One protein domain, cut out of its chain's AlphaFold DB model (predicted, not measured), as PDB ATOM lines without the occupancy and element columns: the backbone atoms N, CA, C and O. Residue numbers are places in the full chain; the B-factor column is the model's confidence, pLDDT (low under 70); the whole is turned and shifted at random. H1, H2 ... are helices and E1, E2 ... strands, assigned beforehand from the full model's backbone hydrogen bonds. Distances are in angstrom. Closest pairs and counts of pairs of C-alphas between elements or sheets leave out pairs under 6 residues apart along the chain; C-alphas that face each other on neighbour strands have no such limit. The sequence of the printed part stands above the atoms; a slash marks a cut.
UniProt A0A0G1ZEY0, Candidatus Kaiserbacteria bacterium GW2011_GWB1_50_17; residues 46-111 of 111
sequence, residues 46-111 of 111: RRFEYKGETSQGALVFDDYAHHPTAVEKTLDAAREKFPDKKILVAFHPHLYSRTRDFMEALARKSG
ATOM      1  N   ARG A  46      -9.587 -29.755  24.861       88.94
ATOM      2  CA  ARG A  46     -10.832 -30.463  24.525       88.94
ATOM      3  C   ARG A  46     -11.780 -30.653  25.718       88.94
ATOM      4  O   ARG A  46     -12.379 -31.717  25.877       88.94
ATOM      5  N   ARG A  47     -11.911 -29.655  26.595       89.19
ATOM      6  CA  ARG A  47     -12.912 -29.631  27.681       89.19
ATOM      7  C   ARG A  47     -13.717 -28.343  27.621       89.19
ATOM      8  O   ARG A  47     -13.301 -27.335  28.184       89.19
ATOM      9  N   PHE A  48     -14.853 -28.400  26.930       87.88
ATOM     10  CA  PHE A  48     -15.685 -27.252  26.572       87.88
ATOM     11  C   PHE A  48     -14.843 -26.089  26.014       87.88
ATOM     12  O   PHE A  48     -15.002 -24.924  26.381       87.88
ATOM     13  N   GLU A  49     -13.870 -26.423  25.167       88.44
ATOM     14  CA  GLU A  49     -12.848 -25.497  24.696       88.44
ATOM     15  C   GLU A  49     -13.429 -24.601  23.604       88.44
ATOM     16  O   GLU A  49     -13.873 -25.095  22.570       88.44
ATOM     17  N   TYR A  50     -13.401 -23.283  23.797       89.12
ATOM     18  CA  TYR A  50     -13.825 -22.340  22.766       89.12
ATOM     19  C   TYR A  50     -12.820 -22.312  21.606       89.12
ATOM     20  O   TYR A  50     -11.631 -22.055  21.804       89.12
ATOM     21  N   LYS A  51     -13.300 -22.565  20.385       92.38
ATOM     22  CA  LYS A  51     -12.483 -22.616  19.160       92.38
ATOM     23  C   LYS A  51     -12.623 -21.373  18.286       92.38
ATOM     24  O   LYS A  51     -11.851 -21.222  17.344       92.38
ATOM     25  N   GLY A  52     -13.571 -20.496  18.601       93.62
ATOM     26  CA  GLY A  52     -13.842 -19.280  17.847       93.62
ATOM     27  C   GLY A  52     -15.292 -19.186  17.393       93.62
ATOM     28  O   GLY A  52     -16.175 -19.901  17.870       93.62
ATOM     29  N   GLU A  53     -15.527 -18.280  16.457       96.88
ATOM     30  CA  GLU A  53     -16.831 -17.991  15.880       96.88
ATOM     31  C   GLU A  53     -16.735 -18.098  14.356       96.88
ATOM     32  O   GLU A  53     -15.744 -17.679  13.756       96.88
ATOM     33  N   THR A  54     -17.732 -18.714  13.721       95.94
ATOM     34  CA  THR A  54     -17.780 -18.796  12.257       95.94
ATOM     35  C   THR A  54     -18.078 -17.426  11.655       95.94
ATOM     36  O   THR A  54     -18.621 -16.545  12.315       95.94
ATOM     37  N   SER A  55     -17.818 -17.252  10.358       96.50
ATOM     38  CA  SER A  55     -18.170 -16.016   9.639       96.50
ATOM     39  C   SER A  55     -19.669 -15.682   9.662       96.50
ATOM     40  O   SER A  55     -20.035 -14.544   9.403       96.50
ATOM     41  N   GLN A  56     -20.523 -16.662   9.976       95.62
ATOM     42  CA  GLN A  56     -21.975 -16.511  10.104       95.62
ATOM     43  C   GLN A  56     -22.440 -16.383  11.568       95.62
ATOM     44  O   GLN A  56     -23.635 -16.453  11.843       95.62
ATOM     45  N   GLY A  57     -21.513 -16.232  12.519       94.44
ATOM     46  CA  GLY A  57     -21.813 -15.958  13.926       94.44
ATOM     47  C   GLY A  57     -22.059 -17.184  14.813       94.44
ATOM     48  O   GLY A  57     -22.581 -17.068  15.925       94.44
ATOM     49  N   ALA A  58     -21.731 -18.392  14.341       95.06
ATOM     50  CA  ALA A  58     -21.882 -19.600  15.150       95.06
ATOM     51  C   ALA A  58     -20.664 -19.787  16.063       95.06
ATOM     52  O   ALA A  58     -19.537 -19.892  15.584       95.06
ATOM     53  N   LEU A  59     -20.892 -19.874  17.373       95.31
ATOM     54  CA  LEU A  59     -19.840 -20.182  18.342       95.31
ATOM     55  C   LEU A  59     -19.449 -21.661  18.238       95.31
ATOM     56  O   LEU A  59     -20.317 -22.535  18.242       95.31
ATOM     57  N   VAL A  60     -18.148 -21.939  18.175       94.38
ATOM     58  CA  VAL A  60     -17.606 -23.294  18.032       94.38
ATOM     59  C   VAL A  60     -16.899 -23.708  19.316       94.38
ATOM     60  O   VAL A  60     -16.032 -22.991  19.818       94.38
ATOM     61  N   PHE A  61     -17.250 -24.889  19.820       92.19
ATOM     62  CA  PHE A  61     -16.640 -25.502  20.998       92.19
ATOM     63  C   PHE A  61     -16.193 -26.939  20.683       92.19
ATOM     64  O   PHE A  61     -16.885 -27.641  19.947       92.19
ATOM     65  N   ASP A  62     -15.055 -27.375  21.234       91.31
ATOM     66  CA  ASP A  62     -14.574 -28.769  21.179       91.31
ATOM     67  C   ASP A  62     -14.625 -29.408  22.575       91.31
ATOM     68  O   ASP A  62     -14.230 -28.799  23.574       91.31
ATOM     69  N   ASP A  63     -15.098 -30.653  22.642       90.56
ATOM     70  CA  ASP A  63     -15.184 -31.424  23.878       90.56
ATOM     71  C   ASP A  63     -14.830 -32.904  23.661       90.56
ATOM     72  O   ASP A  63     -15.204 -33.538  22.674       90.56
ATOM     73  N   TYR A  64     -14.090 -33.468  24.614       89.69
ATOM     74  CA  TYR A  64     -13.609 -34.849  24.606       89.69
ATOM     75  C   TYR A  64     -14.636 -35.859  25.147       89.69
ATOM     76  O   TYR A  64     -14.329 -37.051  25.288       89.69
ATOM     77  N   ALA A  65     -15.838 -35.422  25.528       85.12
ATOM     78  CA  ALA A  65     -16.880 -36.303  26.026       85.12
ATOM     79  C   ALA A  65     -17.215 -37.408  25.015       85.12
ATOM     80  O   ALA A  65     -17.756 -37.185  23.940       85.12
ATOM     81  N   HIS A  66     -16.917 -38.637  25.419       82.81
ATOM     82  CA  HIS A  66     -17.204 -39.855  24.663       82.81
ATOM     83  C   HIS A  66     -18.068 -40.838  25.467       82.81
ATOM     84  O   HIS A  66     -18.534 -41.839  24.934       82.81
ATOM     85  N   HIS A  67     -18.266 -40.571  26.763       85.88
ATOM     86  CA  HIS A  67     -19.184 -41.315  27.618       85.88
ATOM     87  C   HIS A  67     -20.535 -40.584  27.675       85.88
ATOM     88  O   HIS A  67     -20.521 -39.360  27.845       85.88
ATOM     89  N   PRO A  68     -21.691 -41.275  27.624       84.94
ATOM     90  CA  PRO A  68     -23.007 -40.627  27.553       84.94
ATOM     91  C   PRO A  68     -23.276 -39.603  28.659       84.94
ATOM     92  O   PRO A  68     -23.817 -38.534  28.400       84.94
ATOM     93  N   THR A  69     -22.865 -39.898  29.894       87.19
ATOM     94  CA  THR A  69     -22.995 -38.966  31.030       87.19
ATOM     95  C   THR A  69     -22.167 -37.695  30.845       87.19
ATOM     96  O   THR A  69     -22.589 -36.622  31.253       87.19
ATOM     97  N   ALA A  70     -20.974 -37.804  30.255       85.50
ATOM     98  CA  ALA A  70     -20.138 -36.636  29.994       85.50
ATOM     99  C   ALA A  70     -20.737 -35.788  28.864       85.50
ATOM    100  O   ALA A  70     -20.770 -34.572  28.989       85.50
ATOM    101  N   VAL A  71     -21.267 -36.433  27.817       87.38
ATOM    102  CA  VAL A  71     -21.955 -35.744  26.714       87.38
ATOM    103  C   VAL A  71     -23.166 -34.976  27.244       87.38
ATOM    104  O   VAL A  71     -23.300 -33.795  26.957       87.38
ATOM    105  N   GLU A  72     -23.996 -35.604  28.078       88.25
ATOM    106  CA  GLU A  72     -25.147 -34.949  28.717       88.25
ATOM    107  C   GLU A  72     -24.742 -33.708  29.511       88.25
ATOM    108  O   GLU A  72     -25.243 -32.624  29.243       88.25
ATOM    109  N   LYS A  73     -23.767 -33.845  30.416       88.25
ATOM    110  CA  LYS A  73     -23.281 -32.724  31.235       88.25
ATOM    111  C   LYS A  73     -22.733 -31.577  30.389       88.25
ATOM    112  O   LYS A  73     -22.924 -30.416  30.741       88.25
ATOM    113  N   THR A  74     -22.062 -31.896  29.285       88.50
ATOM    114  CA  THR A  74     -21.591 -30.902  28.319       88.50
ATOM    115  C   THR A  74     -22.766 -30.184  27.650       88.50
ATOM    116  O   THR A  74     -22.760 -28.957  27.565       88.50
ATOM    117  N   LEU A  75     -23.800 -30.909  27.219       89.94
ATOM    118  CA  LEU A  75     -24.976 -30.305  26.585       89.94
ATOM    119  C   LEU A  75     -25.809 -29.472  27.560       89.94
ATOM    120  O   LEU A  75     -26.271 -28.399  27.183       89.94
ATOM    121  N   ASP A  76     -25.960 -29.912  28.803       90.31
ATOM    122  CA  ASP A  76     -26.693 -29.161  29.822       90.31
ATOM    123  C   ASP A  76     -25.975 -27.852  30.162       90.31
ATOM    124  O   ASP A  76     -26.602 -26.794  30.157       90.31
ATOM    125  N   ALA A  77     -24.646 -27.887  30.312       88.88
ATOM    126  CA  ALA A  77     -23.843 -26.675  30.489       88.88
ATOM    127  C   ALA A  77     -23.941 -25.721  29.279       88.88
ATOM    128  O   ALA A  77     -23.942 -24.500  29.445       88.88
ATOM    129  N   ALA A  78     -24.045 -26.259  28.058       90.44
ATOM    130  CA  ALA A  78     -24.258 -25.450  26.859       90.44
ATOM    131  C   ALA A  78     -25.650 -24.794  26.841       90.44
ATOM    132  O   ALA A  78     -25.747 -23.611  26.517       90.44
ATOM    133  N   ARG A  79     -26.707 -25.530  27.213       91.56
ATOM    134  CA  ARG A  79     -28.088 -25.016  27.294       91.56
ATOM    135  C   ARG A  79     -28.233 -23.942  28.363       91.56
ATOM    136  O   ARG A  79     -28.871 -22.929  28.112       91.56
ATOM    137  N   GLU A  80     -27.610 -24.142  29.521       90.38
ATOM    138  CA  GLU A  80     -27.612 -23.168  30.615       90.38
ATOM    139  C   GLU A  80     -26.927 -21.861  30.200       90.38
ATOM    140  O   GLU A  80     -27.454 -20.777  30.439       90.38
ATOM    141  N   LYS A  81     -25.770 -21.948  29.528       89.19
ATOM    142  CA  LYS A  81     -25.042 -20.752  29.085       89.19
ATOM    143  C   LYS A  81     -25.711 -20.032  27.918       89.19
ATOM    144  O   LYS A  81     -25.596 -18.812  27.802       89.19
ATOM    145  N   PHE A  82     -26.332 -20.778  27.012       92.19
ATOM    146  CA  PHE A  82     -26.875 -20.249  25.767       92.19
ATOM    147  C   PHE A  82     -28.359 -20.605  25.612       92.19
ATOM    148  O   PHE A  82     -28.711 -21.300  24.655       92.19
ATOM    149  N   PRO A  83     -29.236 -20.118  26.513       92.94
ATOM    150  CA  PRO A  83     -30.642 -20.529  26.559       92.94
ATOM    151  C   PRO A  83     -31.399 -20.220  25.261       92.94
ATOM    152  O   PRO A  83     -32.268 -20.985  24.854       92.94
ATOM    153  N   ASP A  84     -31.012 -19.146  24.568       93.81
ATOM    154  CA  ASP A  84     -31.673 -18.676  23.347       93.81
ATOM    155  C   ASP A  84     -30.965 -19.118  22.053       93.81
ATOM    156  O   ASP A  84     -31.320 -18.669  20.959       93.81
ATOM    157  N   LYS A  85     -29.929 -19.966  22.137       92.38
ATOM    158  CA  LYS A  85     -29.201 -20.451  20.951       92.38
ATOM    159  C   LYS A  85     -29.551 -21.900  20.645       92.38
ATOM    160  O   LYS A  85     -29.610 -22.759  21.518       92.38
ATOM    161  N   LYS A  86     -29.678 -22.200  19.351       92.75
ATOM    162  CA  LYS A  86     -29.740 -23.584  18.879       92.75
ATOM    163  C   LYS A  86     -28.373 -24.246  19.057       92.75
ATOM    164  O   LYS A  86     -27.368 -23.732  18.569       92.75
ATOM    165  N   ILE A  87     -28.357 -25.404  19.706       92.50
ATOM    166  CA  ILE A  87     -27.153 -26.219  19.887       92.50
ATOM    167  C   ILE A  87     -27.101 -27.260  18.770       92.50
ATOM    168  O   ILE A  87     -28.067 -27.987  18.546       92.50
ATOM    169  N   LEU A  88     -25.971 -27.324  18.068       91.81
ATOM    170  CA  LEU A  88     -25.674 -28.356  17.079       91.81
ATOM    171  C   LEU A  88     -24.478 -29.172  17.563       91.81
ATOM    172  O   LEU A  88     -23.459 -28.604  17.952       91.81
ATOM    173  N   VAL A  89     -24.596 -30.497  17.507       90.00
ATOM    174  CA  VAL A  89     -23.556 -31.418  17.970       90.00
ATOM    175  C   VAL A  89     -23.021 -32.215  16.790       90.00
ATOM    176  O   VAL A  89     -23.750 -32.982  16.165       90.00
ATOM    177  N   ALA A  90     -21.729 -32.068  16.505       88.44
ATOM    178  CA  ALA A  90     -21.003 -32.964  15.614       88.44
ATOM    179  C   ALA A  90     -20.345 -34.067  16.457       88.44
ATOM    180  O   ALA A  90     -19.246 -33.890  16.980       88.44
ATOM    181  N   PHE A  91     -21.042 -35.190  16.642       84.75
ATOM    182  CA  PHE A  91     -20.571 -36.282  17.495       84.75
ATOM    183  C   PHE A  91     -19.804 -37.345  16.698       84.75
ATOM    184  O   PHE A  91     -20.314 -37.891  15.720       84.75
ATOM    185  N   HIS A  92     -18.597 -37.684  17.158       82.00
ATOM    186  CA  HIS A  92     -17.822 -38.816  16.655       82.00
ATOM    187  C   HIS A  92     -17.702 -39.895  17.746       82.00
ATOM    188  O   HIS A  92     -17.021 -39.669  18.751       82.00
ATOM    189  N   PRO A  93     -18.333 -41.071  17.576       78.25
ATOM    190  CA  PRO A  93     -18.224 -42.155  18.542       78.25
ATOM    191  C   PRO A  93     -16.787 -42.679  18.630       78.25
ATOM    192  O   PRO A  93     -16.173 -43.013  17.620       78.25
ATOM    193  N   HIS A  94     -16.256 -42.811  19.846       75.44
ATOM    194  CA  HIS A  94     -14.898 -43.308  20.057       75.44
ATOM    195  C   HIS A  94     -14.904 -44.822  20.341       75.44
ATOM    196  O   HIS A  94     -15.245 -45.235  21.449       75.44
ATOM    197  N   LEU A  95     -14.410 -45.630  19.390       75.44
ATOM    198  CA  LEU A  95     -14.342 -47.111  19.404       75.44
ATOM    199  C   LEU A  95     -15.685 -47.828  19.197       75.44
ATOM    200  O   LEU A  95     -16.691 -47.507  19.823       75.44
ATOM    201  N   TYR A  96     -15.657 -48.902  18.402       74.62
ATOM    202  CA  TYR A  96     -16.829 -49.734  18.105       74.62
ATOM    203  C   TYR A  96     -17.500 -50.327  19.350       74.62
ATOM    204  O   TYR A  96     -18.725 -50.319  19.441       74.62
ATOM    205  N   SER A  97     -16.716 -50.813  20.320       73.44
ATOM    206  CA  SER A  97     -17.253 -51.411  21.548       73.44
ATOM    207  C   SER A  97     -18.072 -50.409  22.357       73.44
ATOM    208  O   SER A  97     -19.195 -50.714  22.732       73.44
ATOM    209  N   ARG A  98     -17.577 -49.176  22.533       70.88
ATOM    210  CA  ARG A  98     -18.310 -48.132  23.261       70.88
ATOM    211  C   ARG A  98     -19.551 -47.654  22.522       70.88
ATOM    212  O   ARG A  98     -20.560 -47.396  23.165       70.88
ATOM    213  N   THR A  99     -19.507 -47.566  21.194       76.31
ATOM    214  CA  THR A  99     -20.705 -47.245  20.407       76.31
ATOM    215  C   THR A  99     -21.773 -48.312  20.577       76.31
ATOM    216  O   THR A  99     -22.927 -47.961  20.769       76.31
ATOM    217  N   ARG A 100     -21.403 -49.599  20.549       73.56
ATOM    218  CA  ARG A 100     -22.332 -50.709  20.805       73.56
ATOM    219  C   ARG A 100     -22.896 -50.640  22.224       73.56
ATOM    220  O   ARG A 100     -24.107 -50.683  22.390       73.56
ATOM    221  N   ASP A 101     -22.026 -50.511  23.221       74.75
ATOM    222  CA  ASP A 101     -22.407 -50.590  24.634       74.75
ATOM    223  C   ASP A 101     -23.262 -49.384  25.077       74.75
ATOM    224  O   ASP A 101     -24.044 -49.492  26.019       74.75
ATOM    225  N   PHE A 102     -23.158 -48.244  24.381       70.69
ATOM    226  CA  PHE A 102     -23.864 -47.003  24.723       70.69
ATOM    227  C   PHE A 102     -24.781 -46.458  23.618       70.69
ATOM    228  O   PHE A 102     -25.196 -45.298  23.690       70.69
ATOM    229  N   MET A 103     -25.111 -47.268  22.606       74.38
ATOM    230  CA  MET A 103     -25.806 -46.822  21.390       74.38
ATOM    231  C   MET A 103     -27.110 -46.076  21.695       74.38
ATOM    232  O   MET A 103     -27.301 -44.947  21.247       74.38
ATOM    233  N   GLU A 104     -27.977 -46.675  22.512       73.19
ATOM    234  CA  GLU A 104     -29.280 -46.097  22.862       73.19
ATOM    235  C   GLU A 104     -29.148 -44.799  23.667       73.19
ATOM    236  O   GLU A 104     -29.897 -43.843  23.455       73.19
ATOM    237  N   ALA A 105     -28.178 -44.746  24.581       69.56
ATOM    238  CA  ALA A 105     -27.951 -43.587  25.435       69.56
ATOM    239  C   ALA A 105     -27.391 -42.393  24.647       69.56
ATOM    240  O   ALA A 105     -27.771 -41.255  24.914       69.56
ATOM    241  N   LEU A 106     -26.515 -42.643  23.668       67.81
ATOM    242  CA  LEU A 106     -25.981 -41.607  22.783       67.81
ATOM    243  C   LEU A 106     -27.048 -41.116  21.798       67.81
ATOM    244  O   LEU A 106     -27.215 -39.907  21.642       67.81
ATOM    245  N   ALA A 107     -27.822 -42.028  21.200       70.94
ATOM    246  CA  ALA A 107     -28.884 -41.677  20.257       70.94
ATOM    247  C   ALA A 107     -29.949 -40.771  20.897       70.94
ATOM    248  O   ALA A 107     -30.323 -39.756  20.316       70.94
ATOM    249  N   ARG A 108     -30.376 -41.075  22.131       69.19
ATOM    250  CA  ARG A 108     -31.390 -40.285  22.852       69.19
ATOM    251  C   ARG A 108     -30.938 -38.864  23.194       69.19
ATOM    252  O   ARG A 108     -31.776 -37.991  23.361       69.19
ATOM    253  N   LYS A 109     -29.630 -38.646  23.340       60.62
ATOM    254  CA  LYS A 109     -29.053 -37.384  23.833       60.62
ATOM    255  C   LYS A 109     -28.532 -36.465  22.732       60.62
ATOM    256  O   LYS A 109     -28.086 -35.364  23.032       60.62
ATOM    257  N   SER A 110     -28.566 -36.931  21.485       53.88
ATOM    258  CA  SER A 110     -28.045 -36.208  20.321       53.88
ATOM    259  C   SER A 110     -29.127 -35.474  19.515       53.88
ATOM    260  O   SER A 110     -28.778 -34.761  18.576       53.88
ATOM    261  N   GLY A 111     -30.411 -35.676  19.840       45.00
ATOM    262  CA  GLY A 111     -31.565 -34.987  19.241       45.00
ATOM    263  C   GLY A 111     -32.112 -33.900  20.153       45.00
ATOM    264  O   GLY A 111     -32.663 -32.924  19.601       45.00
TER     265      GLY A 111
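AT A GLANCE: This is residues 46 to 111 of the 111 residues of a protein of Candidatus Kaiserbacteria bacterium GW2011_GWB1_50_17 (UniProt A0A0G1ZEY0). An elongated model has a small two-strand hairpin, E1 and E2, toward one end and the short helix H2 at the other; the longest helix, H1, runs lengthwise, and the unnamed stretch of residues 82 to 95 leads back along the length to H2. H3 then folds back and lies side by side with the first residues of H1. The printed part has 66 residues, with two named strands and three named helices in the order E1, E2, H1, H2, H3; the sheet, E1 - E2, is antiparallel and the class is mixed, helices and strands. It is only just compact, close to loose, with a radius of gyration of the C-alphas of 12.6 A and spans of 37 by 20 by 18 A.

IN THESE COORDINATES: E1, residues 49 to 53, begins at C-alpha 49 (-12.848, -25.497, 24.696) and is 12.2 A long. E2, residues 59 to 62, measures 10.5 A. H1, residues 68 to 81, measures 20.0 A from C-alpha 68 at (-23.007, -40.627, 27.553). H2 is residues 96 to 101, 8.6 A. H3, residues 103 to 109, measures 10.3 A and ends at C-alpha 109 (-29.053, -37.384, 23.833).

HOW THE PARTS SIT: E1 and E2 form a hairpin, antiparallel at 151 degrees, with N 51 and O 60 within hydrogen-bond range at 2.8 A. H1, with residues 68 to 72 alone, touches H3 at a shallow tilt of 9 degrees, the same way; their closest C-alphas, of Pro 68 and Leu 106, are 5.7 A apart. H2 and H3 meet only through their link. H1 and H2 are apart. Every O i to N i+4 pair is within hydrogen-bond range in H1 and H2, and 2 of 3 in H3.

THE WHOLE: The C-alphas farthest apart, of Ser 55 and Asp 101, are 37.9 A apart. The printed part has no cut. The link from H1 to H2 is long, with 14 residues. The pLDDT is under 70 at residues 105 to 106 and 108 to 111.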